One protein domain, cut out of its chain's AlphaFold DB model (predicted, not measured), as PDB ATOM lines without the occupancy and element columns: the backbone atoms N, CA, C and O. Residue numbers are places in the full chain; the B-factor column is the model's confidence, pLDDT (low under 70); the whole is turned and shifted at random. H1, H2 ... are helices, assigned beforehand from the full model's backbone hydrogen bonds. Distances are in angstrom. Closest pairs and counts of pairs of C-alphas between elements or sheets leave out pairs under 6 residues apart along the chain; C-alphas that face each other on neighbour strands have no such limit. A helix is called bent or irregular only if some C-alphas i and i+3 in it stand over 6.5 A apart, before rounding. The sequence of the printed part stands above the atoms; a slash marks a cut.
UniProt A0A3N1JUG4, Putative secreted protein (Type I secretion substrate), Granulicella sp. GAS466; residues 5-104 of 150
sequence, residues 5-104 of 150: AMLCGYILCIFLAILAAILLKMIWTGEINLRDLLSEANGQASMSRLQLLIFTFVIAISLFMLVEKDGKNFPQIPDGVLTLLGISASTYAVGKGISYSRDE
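Overview. This is residues 5 to 104 of the 150 residues of the protein "Putative secreted protein (Type I secretion substrate)" of Granulicella sp. GAS466 (UniProt A0A3N1JUG4). Three long helices stand side by side in a row, with H3 in the middle, H1 on one side of it and H4 on the other, and the chain runs one way, back, and the first way again. H1 and H3 lie side by side with their lines only 11 degrees from each other, running opposite ways, while H4 is turned by 36 degrees to H3 and shifted lengthwise; the short H2 sits in the connection from H1 to H3, near the first residues of H3, and residues 28 to 33 stick out free. The printed part has 100 residues with four named helices in the order H1, H2, H3, H4 and no named strand, and its class is all helix. The whole is loose, with a radius of gyration of the C-alphas of 16.3 A, and elongated, spanning 49 by 30 by 21 A.

Along the chain. The longest helix is H4, residues 79 to 104, 38.2 A from first to last C-alpha; it ends at C-alpha 104 at (139.611, 159.391, 124.673). H4 is neither bent nor irregular, but only just: C-alphas 101 and 104 are 6.0 A apart. H3, residues 47 to 70, is 34.8 A long and begins at C-alpha 47 at (148.862, 141.415, 108.941). H1, residues 5 to 29, is 35.6 A long and begins at C-alpha 5 at (125.955, 114.169, 117.986). H2 is short, residues 35 to 38.

Arrangement. H4 touches H3, residues 81 to 92 of H4 meeting residues 49 to 59 of H3; the closest C-alphas, of Thr 56 and Leu 85, are 6.5 A apart. These two run opposite ways at a steep tilt of 36 degrees, only just steep, and form a helical hairpin. H3 touches H1 with residues 57 to 68 alone, and the closest C-alphas are those of Gly 9 and Glu 68, 7.1 A apart. H1 and H3 run opposite ways at a shallow tilt of 11 degrees. H1 and H4 are apart, and so are H1 and H2. H2 is close to H3 but not clearly touching, with the C-alphas of Leu 38 and Arg 49 closest at 5.8 A. It is also close to H4 but not clearly touching, with the C-alphas of Leu 37 and Lys 96 closest at 7.8 A. In H1 and H3 every O i to N i+4 pair is within hydrogen-bond range; in H4 21 of 22 are, and H2 is too short for such a pair.

Size, cuts and confidence. The two C-alphas farthest apart, those of Lys 72 and Glu 104, are 50.0 A apart. The printed part has no cut. The link from H1 to H2 is tight, those from H2 to H3 and from H3 to H4 are short, and no link is long. The mean pLDDT of the printed part is 70.2, and 41 residues are under 70: residue 5 and residues 25 to 48, 68 to 77 and 99 to 104.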
ATOM      1  N   ALA A   5     124.649 113.605 117.641       67.56
ATOM      2  CA  ALA A   5     125.955 114.169 117.986       67.56
ATOM      3  C   ALA A   5     126.767 114.636 116.759       67.56
ATOM      4  O   ALA A   5     127.270 115.754 116.757       67.56
ATOM      5  N   MET A   6     126.820 113.833 115.691       71.88
ATOM      6  CA  MET A   6     127.498 114.193 114.434       71.88
ATOM      7  C   MET A   6     126.782 115.345 113.721       71.88
ATOM      8  O   MET A   6     127.414 116.171 113.074       71.88
ATOM      9  N   LEU A   7     125.453 115.423 113.851       79.56
ATOM     10  CA  LEU A   7     124.670 116.517 113.275       79.56
ATOM     11  C   LEU A   7     124.945 117.844 113.995       79.56
ATOM     12  O   LEU A   7     125.175 118.859 113.344       79.56
ATOM     13  N   CYS A   8     124.953 117.832 115.331       76.38
ATOM     14  CA  CYS A   8     125.273 119.009 116.139       76.38
ATOM     15  C   CYS A   8     126.695 119.505 115.854       76.38
ATOM     16  O   CYS A   8     126.929 120.707 115.714       76.38
ATOM     17  N   GLY A   9     127.619 118.566 115.681       75.69
ATOM     18  CA  GLY A   9     128.986 118.883 115.348       75.69
ATOM     19  C   GLY A   9     129.171 119.491 113.952       75.69
ATOM     20  O   GLY A   9     129.764 120.564 113.822       75.69
ATOM     21  N   TYR A  10     128.541 118.923 112.920       81.38
ATOM     22  CA  TYR A  10     128.508 119.537 111.588       81.38
ATOM     23  C   TYR A  10     127.909 120.949 111.601       81.38
ATOM     24  O   TYR A  10     128.416 121.826 110.906       81.38
ATOM     25  N   ILE A  11     126.864 121.196 112.400       84.25
ATOM     26  CA  ILE A  11     126.255 122.529 112.541       84.25
ATOM     27  C   ILE A  11     127.254 123.527 113.140       84.25
ATOM     28  O   ILE A  11     127.402 124.625 112.603       84.25
ATOM     29  N   LEU A  12     127.967 123.157 114.211       78.88
ATOM     30  CA  LEU A  12     128.983 124.021 114.822       78.88
ATOM     31  C   LEU A  12     130.153 124.283 113.861       78.88
ATOM     32  O   LEU A  12     130.628 125.412 113.745       78.88
ATOM     33  N   CYS A  13     130.583 123.252 113.132       79.00
ATOM     34  CA  CYS A  13     131.674 123.339 112.168       79.00
ATOM     35  C   CYS A  13     131.304 124.242 110.979       79.00
ATOM     36  O   CYS A  13     132.080 125.113 110.588       79.00
ATOM     37  N   ILE A  14     130.079 124.111 110.458       84.06
ATOM     38  CA  ILE A  14     129.530 124.994 109.421       84.06
ATOM     39  C   ILE A  14     129.388 126.425 109.948       84.06
ATOM     40  O   ILE A  14     129.740 127.360 109.237       84.06
ATOM     41  N   PHE A  15     128.932 126.623 111.187       84.25
ATOM     42  CA  PHE A  15     128.848 127.951 111.797       84.25
ATOM     43  C   PHE A  15     130.224 128.629 111.884       84.25
ATOM     44  O   PHE A  15     130.366 129.783 111.479       84.25
ATOM     45  N   LEU A  16     131.253 127.902 112.331       80.56
ATOM     46  CA  LEU A  16     132.632 128.391 112.339       80.56
ATOM     47  C   LEU A  16     133.130 128.693 110.920       80.56
ATOM     48  O   LEU A  16     133.674 129.770 110.681       80.56
ATOM     49  N   ALA A  17     132.900 127.800 109.958       79.62
ATOM     50  CA  ALA A  17     133.288 128.015 108.565       79.62
ATOM     51  C   ALA A  17     132.596 129.244 107.948       79.62
ATOM     52  O   ALA A  17     133.235 130.018 107.236       79.62
ATOM     53  N   ILE A  18     131.316 129.469 108.261       83.00
ATOM     54  CA  ILE A  18     130.567 130.659 107.847       83.00
ATOM     55  C   ILE A  18     131.157 131.909 108.495       83.00
ATOM     56  O   ILE A  18     131.346 132.904 107.807       83.00
ATOM     57  N   LEU A  19     131.499 131.874 109.784       76.00
ATOM     58  CA  LEU A  19     132.111 133.012 110.470       76.00
ATOM     59  C   LEU A  19     133.486 133.347 109.862       76.00
ATOM     60  O   LEU A  19     133.760 134.514 109.580       76.00
ATOM     61  N   ALA A  20     134.304 132.341 109.538       72.75
ATOM     62  CA  ALA A  20     135.552 132.525 108.795       72.75
ATOM     63  C   ALA A  20     135.316 133.106 107.391       72.75
ATOM     64  O   ALA A  20     136.012 134.033 106.981       72.75
ATOM     65  N   ALA A  21     134.313 132.607 106.663       76.25
ATOM     66  CA  ALA A  21     133.957 133.100 105.336       76.25
ATOM     67  C   ALA A  21     133.398 134.530 105.374       76.25
ATOM     68  O   ALA A  21     133.684 135.311 104.473       76.25
ATOM     69  N   ILE A  22     132.648 134.900 106.416       75.44
ATOM     70  CA  ILE A  22     132.193 136.272 106.656       75.44
ATOM     71  C   ILE A  22     133.404 137.172 106.879       75.44
ATOM     72  O   ILE A  22     133.494 138.198 106.218       75.44
ATOM     73  N   LEU A  23     134.366 136.780 107.725       70.31
ATOM     74  CA  LEU A  23     135.601 137.547 107.931       70.31
ATOM     75  C   LEU A  23     136.411 137.699 106.636       70.31
ATOM     76  O   LEU A  23     136.902 138.789 106.346       70.31
ATOM     77  N   LEU A  24     136.496 136.640 105.825       73.69
ATOM     78  CA  LEU A  24     137.161 136.668 104.523       73.69
ATOM     79  C   LEU A  24     136.409 137.559 103.524       73.69
ATOM     80  O   LEU A  24     137.011 138.360 102.822       73.69
ATOM     81  N   LYS A  25     135.079 137.493 103.483       66.50
ATOM     82  CA  LYS A  25     134.271 138.393 102.655       66.50
ATOM     83  C   LYS A  25     134.453 139.844 103.104       66.50
ATOM     84  O   LYS A  25     134.529 140.737 102.263       66.50
ATOM     85  N   MET A  26     134.570 140.078 104.409       62.44
ATOM     86  CA  MET A  26     134.772 141.408 104.976       62.44
ATOM     87  C   MET A  26     136.182 141.959 104.696       62.44
ATOM     88  O   MET A  26     136.315 143.166 104.532       62.44
ATOM     89  N   ILE A  27     137.212 141.110 104.521       66.75
ATOM     90  CA  ILE A  27     138.523 141.555 103.994       66.75
ATOM     91  C   ILE A  27     138.417 142.014 102.536       66.75
ATOM     92  O   ILE A  27     139.087 142.962 102.135       66.75
ATOM     93  N   TRP A  28     137.566 141.354 101.745       64.56
ATOM     94  CA  TRP A  28     137.464 141.593 100.305       64.56
ATOM     95  C   TRP A  28     136.515 142.742  99.947       64.56
ATOM     96  O   TRP A  28     136.684 143.383  98.915       64.56
ATOM     97  N   THR A  29     135.526 143.015 100.800       57.91
ATOM     98  CA  THR A  29     134.460 143.995 100.529       57.91
ATOM     99  C   THR A  29     134.888 145.432 100.843       57.91
ATOM    100  O   THR A  29     134.262 146.363 100.351       57.91
ATOM    101  N   GLY A  30     135.958 145.658 101.617       55.25
ATOM    102  CA  GLY A  30     136.503 147.003 101.890       55.25
ATOM    103  C   GLY A  30     135.588 147.939 102.702       55.25
ATOM    104  O   GLY A  30     136.032 148.987 103.165       55.25
ATOM    105  N   GLU A  31     134.342 147.536 102.925       49.66
ATOM    106  CA  GLU A  31     133.335 148.161 103.766       49.66
ATOM    107  C   GLU A  31     133.036 147.221 104.942       49.66
ATOM    108  O   GLU A  31     132.841 146.023 104.741       49.66
ATOM    109  N   ILE A  32     132.945 147.777 106.155       45.69
ATOM    110  CA  ILE A  32     132.697 147.137 107.465       45.69
ATOM    111  C   ILE A  32     133.970 146.865 108.301       45.69
ATOM    112  O   ILE A  32     134.946 146.235 107.896       45.69
ATOM    113  N   ASN A  33     133.931 147.407 109.522       52.84
ATOM    114  CA  ASN A  33     135.032 147.707 110.438       52.84
ATOM    115  C   ASN A  33     135.736 146.490 111.078       52.84
ATOM    116  O   ASN A  33     135.805 146.381 112.297       52.84
ATOM    117  N   LEU A  34     136.388 145.626 110.290       53.12
ATOM    118  CA  LEU A  34     137.483 144.791 110.833       53.12
ATOM    119  C   LEU A  34     138.687 145.647 111.198       53.12
ATOM    120  O   LEU A  34     139.524 145.216 111.976       53.12
ATOM    121  N   ARG A  35     138.765 146.866 110.661       49.62
ATOM    122  CA  ARG A  35     139.743 147.874 111.052       49.62
ATOM    123  C   ARG A  35     139.663 148.188 112.548       49.62
ATOM    124  O   ARG A  35     140.695 148.300 113.190       49.62
ATOM    125  N   ASP A  36     138.483 148.190 113.153       55.16
ATOM    126  CA  ASP A  36     138.393 148.496 114.583       55.16
ATOM    127  C   ASP A  36     138.949 147.376 115.475       55.16
ATOM    128  O   ASP A  36     139.374 147.637 116.592       55.16
ATOM    129  N   LEU A  37     139.076 146.143 114.961       58.81
ATOM    130  CA  LEU A  37     139.713 145.007 115.642       58.81
ATOM    131  C   LEU A  37     141.144 144.708 115.122       58.81
ATOM    132  O   LEU A  37     142.057 144.429 115.887       58.81
ATOM    133  N   LEU A  38     141.443 144.913 113.847       60.16
ATOM    134  CA  LEU A  38     142.722 144.554 113.219       60.16
ATOM    135  C   LEU A  38     143.538 145.741 112.682       60.16
ATOM    136  O   LEU A  38     144.699 145.548 112.324       60.16
ATOM    137  N   SER A  39     142.994 146.960 112.638       55.53
ATOM    138  CA  SER A  39     143.751 148.158 112.249       55.53
ATOM    139  C   SER A  39     144.608 148.639 113.409       55.53
ATOM    140  O   SER A  39     144.176 148.728 114.564       55.53
ATOM    141  N   GLU A  40     145.854 148.957 113.082       56.66
ATOM    142  CA  GLU A  40     146.667 149.883 113.860       56.66
ATOM    143  C   GLU A  40     146.062 151.299 113.731       56.66
ATOM    144  O   GLU A  40     145.371 151.589 112.747       56.66
ATOM    145  N   ALA A  41     146.373 152.198 114.673       52.72
ATOM    146  CA  ALA A  41     145.904 153.595 114.716       52.72
ATOM    147  C   ALA A  41     146.237 154.439 113.459       52.72
ATOM    148  O   ALA A  41     145.832 155.589 113.354       52.72
ATOM    149  N   ASN A  42     146.967 153.872 112.495       47.41
ATOM    150  CA  ASN A  42     147.433 154.533 111.279       47.41
ATOM    151  C   ASN A  42     146.647 154.121 110.013       47.41
ATOM    152  O   ASN A  42     147.132 154.281 108.896       47.41
ATOM    153  N   GLY A  43     145.464 153.510 110.165       52.81
ATOM    154  CA  GLY A  43     144.580 153.136 109.048       52.81
ATOM    155  C   GLY A  43     145.062 151.963 108.178       52.81
ATOM    156  O   GLY A  43     144.386 151.604 107.207       52.81
ATOM    157  N   GLN A  44     146.198 151.352 108.529       53.72
ATOM    158  CA  GLN A  44     146.767 150.179 107.865       53.72
ATOM    159  C   GLN A  44     146.342 148.895 108.592       53.72
ATOM    160  O   GLN A  44     146.436 148.790 109.818       53.72
ATOM    161  N   ALA A  45     145.855 147.913 107.827       60.69
ATOM    162  CA  ALA A  45     145.464 146.608 108.347       60.69
ATOM    163  C   ALA A  45     146.706 145.827 108.807       60.69
ATOM    164  O   ALA A  45     147.638 145.615 108.030       60.69
ATOM    165  N   SER A  46     146.730 145.402 110.072       64.38
ATOM    166  CA  SER A  46     147.882 144.722 110.665       64.38
ATOM    167  C   SER A  46     147.861 143.231 110.309       64.38
ATOM    168  O   SER A  46     147.067 142.457 110.851       64.38
ATOM    169  N   MET A  47     148.744 142.812 109.397       63.97
ATOM    170  CA  MET A  47     148.862 141.415 108.941       63.97
ATOM    171  C   MET A  47     149.139 140.432 110.091       63.97
ATOM    172  O   MET A  47     148.641 139.311 110.082       63.97
ATOM    173  N   SER A  48     149.867 140.864 111.125       68.44
ATOM    174  CA  SER A  48     150.161 140.043 112.309       68.44
ATOM    175  C   SER A  48     148.907 139.726 113.137       68.44
ATOM    176  O   SER A  48     148.712 138.595 113.582       68.44
ATOM    177  N   ARG A  49     148.000 140.695 113.294       74.06
ATOM    178  CA  ARG A  49     146.734 140.498 114.022       74.06
ATOM    179  C   ARG A  49     145.778 139.604 113.238       74.06
ATOM    180  O   ARG A  49     145.037 138.821 113.826       74.06
ATOM    181  N   LEU A  50     145.846 139.679 111.909       74.88
ATOM    182  CA  LEU A  50     145.122 138.776 111.022       74.88
ATOM    183  C   LEU A  50     145.658 137.350 111.167       74.88
ATOM    184  O   LEU A  50     144.884 136.430 111.403       74.88
ATOM    185  N   GLN A  51     146.977 137.173 111.149       80.88
ATOM    186  CA  GLN A  51     147.618 135.878 111.379       80.88
ATOM    187  C   GLN A  51     147.199 135.245 112.718       80.88
ATOM    188  O   GLN A  51     146.892 134.055 112.753       80.88
ATOM    189  N   LEU A  52     147.114 136.030 113.798       77.94
ATOM    190  CA  LEU A  52     146.634 135.563 115.105       77.94
ATOM    191  C   LEU A  52     145.158 135.131 115.075       77.94
ATOM    192  O   LEU A  52     144.789 134.134 115.701       77.94
ATOM    193  N   LEU A  53     144.317 135.841 114.320       77.94
ATOM    194  CA  LEU A  53     142.909 135.497 114.142       77.94
ATOM    195  C   LEU A  53     142.743 134.173 113.384       77.94
ATOM    196  O   LEU A  53     142.004 133.302 113.843       77.94
ATOM    197  N   ILE A  54     143.461 133.989 112.269       77.75
ATOM    198  CA  ILE A  54     143.444 132.722 111.520       77.75
ATOM    199  C   ILE A  54     143.992 131.588 112.392       77.75
ATOM    200  O   ILE A  54     143.397 130.514 112.434       77.75
ATOM    201  N   PHE A  55     145.083 131.818 113.124       83.19
ATOM    202  CA  PHE A  55     145.660 130.831 114.038       83.19
ATOM    203  C   PHE A  55     144.643 130.358 115.083       83.19
ATOM    204  O   PHE A  55     144.425 129.159 115.244       83.19
ATOM    205  N   THR A  56     143.953 131.298 115.727       80.69
ATOM    206  CA  THR A  56     142.890 131.010 116.701       80.69
ATOM    207  C   THR A  56     141.769 130.178 116.071       80.69
ATOM    208  O   THR A  56     141.279 129.231 116.683       80.69
ATOM    209  N   PHE A  57     141.409 130.472 114.820       79.50
ATOM    210  CA  PHE A  57     140.410 129.720 114.062       79.50
ATOM    211  C   PHE A  57     140.839 128.280 113.756       79.50
ATOM    212  O   PHE A  57     140.059 127.344 113.933       79.50
ATOM    213  N   VAL A  58     142.088 128.089 113.327       83.19
ATOM    214  CA  VAL A  58     142.668 126.767 113.041       83.19
ATOM    215  C   VAL A  58     142.731 125.914 114.308       83.19
ATOM    216  O   VAL A  58     142.395 124.727 114.270       83.19
ATOM    217  N   ILE A  59     143.107 126.516 115.440       82.56
ATOM    218  CA  ILE A  59     143.091 125.848 116.743       82.56
ATOM    219  C   ILE A  59     141.660 125.490 117.158       82.56
ATOM    220  O   ILE A  59     141.431 124.363 117.586       82.56
ATOM    221  N   ALA A  60     140.685 126.387 116.977       78.44
ATOM    222  CA  ALA A  60     139.285 126.112 117.303       78.44
ATOM    223  C   ALA A  60     138.726 124.917 116.512       78.44
ATOM    224  O   ALA A  60     138.120 124.025 117.102       78.44
ATOM    225  N   ILE A  61     138.989 124.851 115.202       76.94
ATOM    226  CA  ILE A  61     138.577 123.720 114.354       76.94
ATOM    227  C   ILE A  61     139.325 122.435 114.751       76.94
ATOM    228  O   ILE A  61     138.717 121.368 114.808       76.94
ATOM    229  N   SER A  62     140.619 122.522 115.084       78.88
ATOM    230  CA  SER A  62     141.407 121.362 115.537       78.88
ATOM    231  C   SER A  62     140.894 120.787 116.857       78.88
ATOM    232  O   SER A  62     140.731 119.574 116.978       78.88
ATOM    233  N   LEU A  63     140.608 121.646 117.841       76.50
ATOM    234  CA  LEU A  63     140.029 121.233 119.121       76.50
ATOM    235  C   LEU A  63     138.636 120.642 118.929       76.50
ATOM    236  O   LEU A  63     138.301 119.638 119.548       76.50
ATOM    237  N   PHE A  64     137.843 121.228 118.036       74.50
ATOM    238  CA  PHE A  64     136.522 120.724 117.712       74.50
ATOM    239  C   PHE A  64     136.567 119.309 117.103       74.50
ATOM    240  O   PHE A  64     135.869 118.413 117.577       74.50
ATOM    241  N   MET A  65     137.451 119.072 116.129       71.50
ATOM    242  CA  MET A  65     137.637 117.751 115.516       71.50
ATOM    243  C   MET A  65     138.156 116.705 116.521       71.50
ATOM    244  O   MET A  65     137.794 115.530 116.440       71.50
ATOM    245  N   LEU A  66     138.982 117.124 117.487       75.50
ATOM    246  CA  LEU A  66     139.447 116.270 118.583       75.50
ATOM    247  C   LEU A  66     138.287 115.867 119.510       75.50
ATOM    248  O   LEU A  66     138.125 114.693 119.830       75.50
ATOM    249  N   VAL A  67     137.422 116.820 119.871       71.62
ATOM    250  CA  VAL A  67     136.226 116.569 120.693       71.62
ATOM    251  C   VAL A  67     135.239 115.628 119.993       71.62
ATOM    252  O   VAL A  67     134.702 114.726 120.641       71.62
ATOM    253  N   GLU A  68     135.032 115.769 118.680       68.19
ATOM    254  CA  GLU A  68     134.183 114.846 117.909       68.19
ATOM    255  C   GLU A  68     134.742 113.419 117.847       68.19
ATOM    256  O   GLU A  68     133.971 112.458 117.885       68.19
ATOM    257  N   LYS A  69     136.070 113.258 117.757       65.69
ATOM    258  CA  LYS A  69     136.703 111.931 117.727       65.69
ATOM    259  C   LYS A  69     136.593 111.188 119.052       65.69
ATOM    260  O   LYS A  69     136.442 109.968 119.025       65.69
ATOM    261  N   ASP A  70     136.688 111.900 120.172       67.88
ATOM    262  CA  ASP A  70     136.800 111.274 121.490       67.88
ATOM    263  C   ASP A  70     135.466 111.114 122.230       67.88
ATOM    264  O   ASP A  70     135.390 110.248 123.098       67.88
ATOM    265  N   GLY A  71     134.411 111.854 121.840       58.91
ATOM    266  CA  GLY A  71     132.961 111.552 121.904       58.91
ATOM    267  C   GLY A  71     132.289 111.040 123.198       58.91
ATOM    268  O   GLY A  71     131.062 111.021 123.279       58.91
ATOM    269  N   LYS A  72     133.036 110.593 124.207       55.81
ATOM    270  CA  LYS A  72     132.557 109.872 125.396       55.81
ATOM    271  C   LYS A  72     133.362 110.194 126.658       55.81
ATOM    272  O   LYS A  72     132.848 110.000 127.753       55.81
ATOM    273  N   ASN A  73     134.569 110.735 126.509       55.62
ATOM    274  CA  ASN A  73     135.373 111.319 127.582       55.62
ATOM    275  C   ASN A  73     135.862 112.687 127.101       55.62
ATOM    276  O   ASN A  73     136.146 112.820 125.913       55.62
ATOM    277  N   PHE A  74     135.957 113.689 127.983       53.19
ATOM    278  CA  PHE A  74     136.643 114.937 127.638       53.19
ATOM    279  C   PHE A  74     138.067 114.569 127.198       53.19
ATOM    280  O   PHE A  74     138.817 114.045 128.027       53.19
ATOM    281  N   PRO A  75     138.432 114.750 125.916       58.69
ATOM    282  CA  PRO A  75     139.776 114.436 125.477       58.69
ATOM    283  C   PRO A  75     140.754 115.306 126.246       58.69
ATOM    284  O   PRO A  75     140.471 116.469 126.546       58.69
ATOM    285  N   GLN A  76     141.902 114.730 126.578       57.91
ATOM    286  CA  GLN A  76     142.979 115.460 127.219       57.91
ATOM    287  C   GLN A  76     143.524 116.461 126.203       57.91
ATOM    288  O   GLN A  76     144.372 116.136 125.375       57.91
ATOM    289  N   ILE A  77     142.953 117.665 126.207       66.31
ATOM    290  CA  ILE A  77     143.407 118.742 125.342       66.31
ATOM    291  C   ILE A  77     144.841 119.058 125.767       66.31
ATOM    292  O   ILE A  77     145.063 119.319 126.949       66.31
ATOM    293  N   PRO A  78     145.823 119.030 124.851       70.12
ATOM    294  CA  PRO A  78     147.193 119.365 125.200       70.12
ATOM    295  C   PRO A  78     147.249 120.777 125.794       70.12
ATOM    296  O   PRO A  78     146.924 121.748 125.104       70.12
ATOM    297  N   ASP A  79     147.682 120.898 127.052       73.12
ATOM    298  CA  ASP A  79     147.718 122.170 127.794       73.12
ATOM    299  C   ASP A  79     148.471 123.272 127.036       73.12
ATOM    300  O   ASP A  79     148.133 124.455 127.127       73.12
ATOM    301  N   GLY A  80     149.456 122.894 126.214       78.38
ATOM    302  CA  GLY A  80     150.189 123.817 125.350       78.38
ATOM    303  C   GLY A  80     149.299 124.569 124.353       78.38
ATOM    304  O   GLY A  80     149.516 125.754 124.121       78.38
ATOM    305  N   VAL A  81     148.260 123.932 123.807       78.31
ATOM    306  CA  VAL A  81     147.340 124.573 122.852       78.31
ATOM    307  C   VAL A  81     146.452 125.599 123.559       78.31
ATOM    308  O   VAL A  81     146.313 126.722 123.075       78.31
ATOM    309  N   LEU A  82     145.912 125.252 124.733       81.06
ATOM    310  CA  LEU A  82     145.139 126.178 125.573       81.06
ATOM    311  C   LEU A  82     145.986 127.369 126.028       81.06
ATOM    312  O   LEU A  82     145.530 128.511 126.001       81.06
ATOM    313  N   THR A  83     147.237 127.102 126.400       85.38
ATOM    314  CA  THR A  83     148.181 128.125 126.848       85.38
ATOM    315  C   THR A  83     148.528 129.091 125.713       85.38
ATOM    316  O   THR A  83     148.438 130.304 125.892       85.38
ATOM    317  N   LEU A  84     148.853 128.585 124.517       83.69
ATOM    318  CA  LEU A  84     149.158 129.430 123.356       83.69
ATOM    319  C   LEU A  84     147.949 130.247 122.883       83.69
ATOM    320  O   LEU A  84     148.113 131.406 122.492       83.69
ATOM    321  N   LEU A  85     146.741 129.678 122.950       83.62
ATOM    322  CA  LEU A  85     145.491 130.389 122.677       83.62
ATOM    323  C   LEU A  85     145.282 131.530 123.685       83.62
ATOM    324  O   LEU A  85     145.021 132.667 123.292       83.62
ATOM    325  N   GLY A  86     145.452 131.242 124.978       82.69
ATOM    326  CA  GLY A  86     145.307 132.215 126.059       82.69
ATOM    327  C   GLY A  86     146.298 133.374 125.956       82.69
ATOM    328  O   GLY A  86     145.900 134.536 126.062       82.69
ATOM    329  N   ILE A  87     147.574 133.091 125.681       88.06
ATOM    330  CA  ILE A  87     148.610 134.127 125.514       88.06
ATOM    331  C   ILE A  87     148.324 134.986 124.276       88.06
ATOM    332  O   ILE A  87     148.440 136.212 124.324       88.06
ATOM    333  N   SER A  88     147.890 134.366 123.178       83.94
ATOM    334  CA  SER A  88     147.545 135.071 121.941       83.94
ATOM    335  C   SER A  88     146.347 136.016 122.146       83.94
ATOM    336  O   SER A  88     146.413 137.196 121.797       83.94
ATOM    337  N   ALA A  89     145.274 135.532 122.780       78.75
ATOM    338  CA  ALA A  89     144.072 136.320 123.053       78.75
ATOM    339  C   ALA A  89     144.321 137.460 124.057       78.75
ATOM    340  O   ALA A  89     143.877 138.588 123.836       78.75
ATOM    341  N   SER A  90     145.063 137.192 125.136       84.25
ATOM    342  CA  SER A  90     145.387 138.194 126.162       84.25
ATOM    343  C   SER A  90     146.298 139.304 125.631       84.25
ATOM    344  O   SER A  90     146.016 140.478 125.861       84.25
ATOM    345  N   THR A  91     147.325 138.967 124.844       81.31
ATOM    346  CA  THR A  91     148.218 139.960 124.212       81.31
ATOM    347  C   THR A  91     147.440 140.903 123.290       81.31
ATOM    348  O   THR A  91     147.639 142.119 123.317       81.31
ATOM    349  N   TYR A  92     146.497 140.360 122.514       76.81
ATOM    350  CA  TYR A  92     145.632 141.154 121.644       76.81
ATOM    351  C   TYR A  92     144.660 142.050 122.433       76.81
ATOM    352  O   TYR A  92     144.545 143.244 122.144       76.81
ATOM    353  N   ALA A  93     143.997 141.505 123.458       78.38
ATOM    354  CA  ALA A  93     143.042 142.245 124.282       78.38
ATOM    355  C   ALA A  93     143.700 143.406 125.046       78.38
ATOM    356  O   ALA A  93     143.147 144.504 125.088       78.38
ATOM    357  N   VAL A  94     144.905 143.201 125.590       81.12
ATOM    358  CA  VAL A  94     145.682 144.250 126.275       81.12
ATOM    359  C   VAL A  94     146.097 145.351 125.298       81.12
ATOM    360  O   VAL A  94     145.895 146.533 125.582       81.12
ATOM    361  N   GLY A  95     146.614 144.988 124.117       73.56
ATOM    362  CA  GLY A  95     146.982 145.961 123.082       73.56
ATOM    363  C   GLY A  95     145.793 146.815 122.630       73.56
ATOM    364  O   GLY A  95     145.927 148.024 122.415       73.56
ATOM    365  N   LYS A  96     144.602 146.209 122.558       70.94
ATOM    366  CA  LYS A  96     143.349 146.923 122.304       70.94
ATOM    367  C   LYS A  96     142.929 147.821 123.457       70.94
ATOM    368  O   LYS A  96     142.666 148.992 123.208       70.94
ATOM    369  N   GLY A  97     142.916 147.328 124.694       73.50
ATOM    370  CA  GLY A  97     142.508 148.114 125.863       73.50
ATOM    371  C   GLY A  97     143.323 149.399 126.034       73.50
ATOM    372  O   GLY A  97     142.764 150.460 126.310       73.50
ATOM    373  N   ILE A  98     144.632 149.338 125.770       71.44
ATOM    374  CA  ILE A  98     145.512 150.518 125.806       71.44
ATOM    375  C   ILE A  98     145.200 151.486 124.652       71.44
ATOM    376  O   ILE A  98     145.234 152.700 124.844       71.44
ATOM    377  N   SER A  99     144.874 150.967 123.465       62.28
ATOM    378  CA  SER A  99     144.554 151.787 122.286       62.28
ATOM    379  C   SER A  99     143.216 152.518 122.439       62.28
ATOM    380  O   SER A  99     143.159 153.715 122.179       62.28
ATOM    381  N   TYR A 100     142.178 151.839 122.941       62.28
ATOM    382  CA  TYR A 100     140.887 152.465 123.261       62.28
ATOM    383  C   TYR A 100     141.031 153.526 124.362       62.28
ATOM    384  O   TYR A 100     140.494 154.620 124.235       62.28
ATOM    385  N   SER A 101     141.847 153.261 125.389       60.28
ATOM    386  CA  SER A 101     142.104 154.236 126.467       60.28
ATOM    387  C   SER A 101     142.845 155.489 125.987       60.28
ATOM    388  O   SER A 101     142.802 156.531 126.641       60.28
ATOM    389  N   ARG A 102     143.570 155.405 124.866       58.91
ATOM    390  CA  ARG A 102     144.344 156.524 124.319       58.91
ATOM    391  C   ARG A 102     143.508 157.428 123.407       58.91
ATOM    392  O   ARG A 102     143.810 158.619 123.325       58.91
ATOM    393  N   ASP A 103     142.455 156.906 122.783       55.50
ATOM    394  CA  ASP A 103     141.601 157.669 121.860       55.50
ATOM    395  C   ASP A 103     140.705 158.692 122.580       55.50
ATOM    396  O   ASP A 103     140.429 159.768 122.052       55.50
ATOM    397  N   GLU A 104     140.372 158.442 123.849       55.12
ATOM    398  CA  GLU A 104     139.611 159.391 124.673       55.12
ATOM    399  C   GLU A 104     140.462 160.572 125.194       55.12
ATOM    400  O   GLU A 104     139.917 161.570 125.664       55.12
TER     401      GLU A 104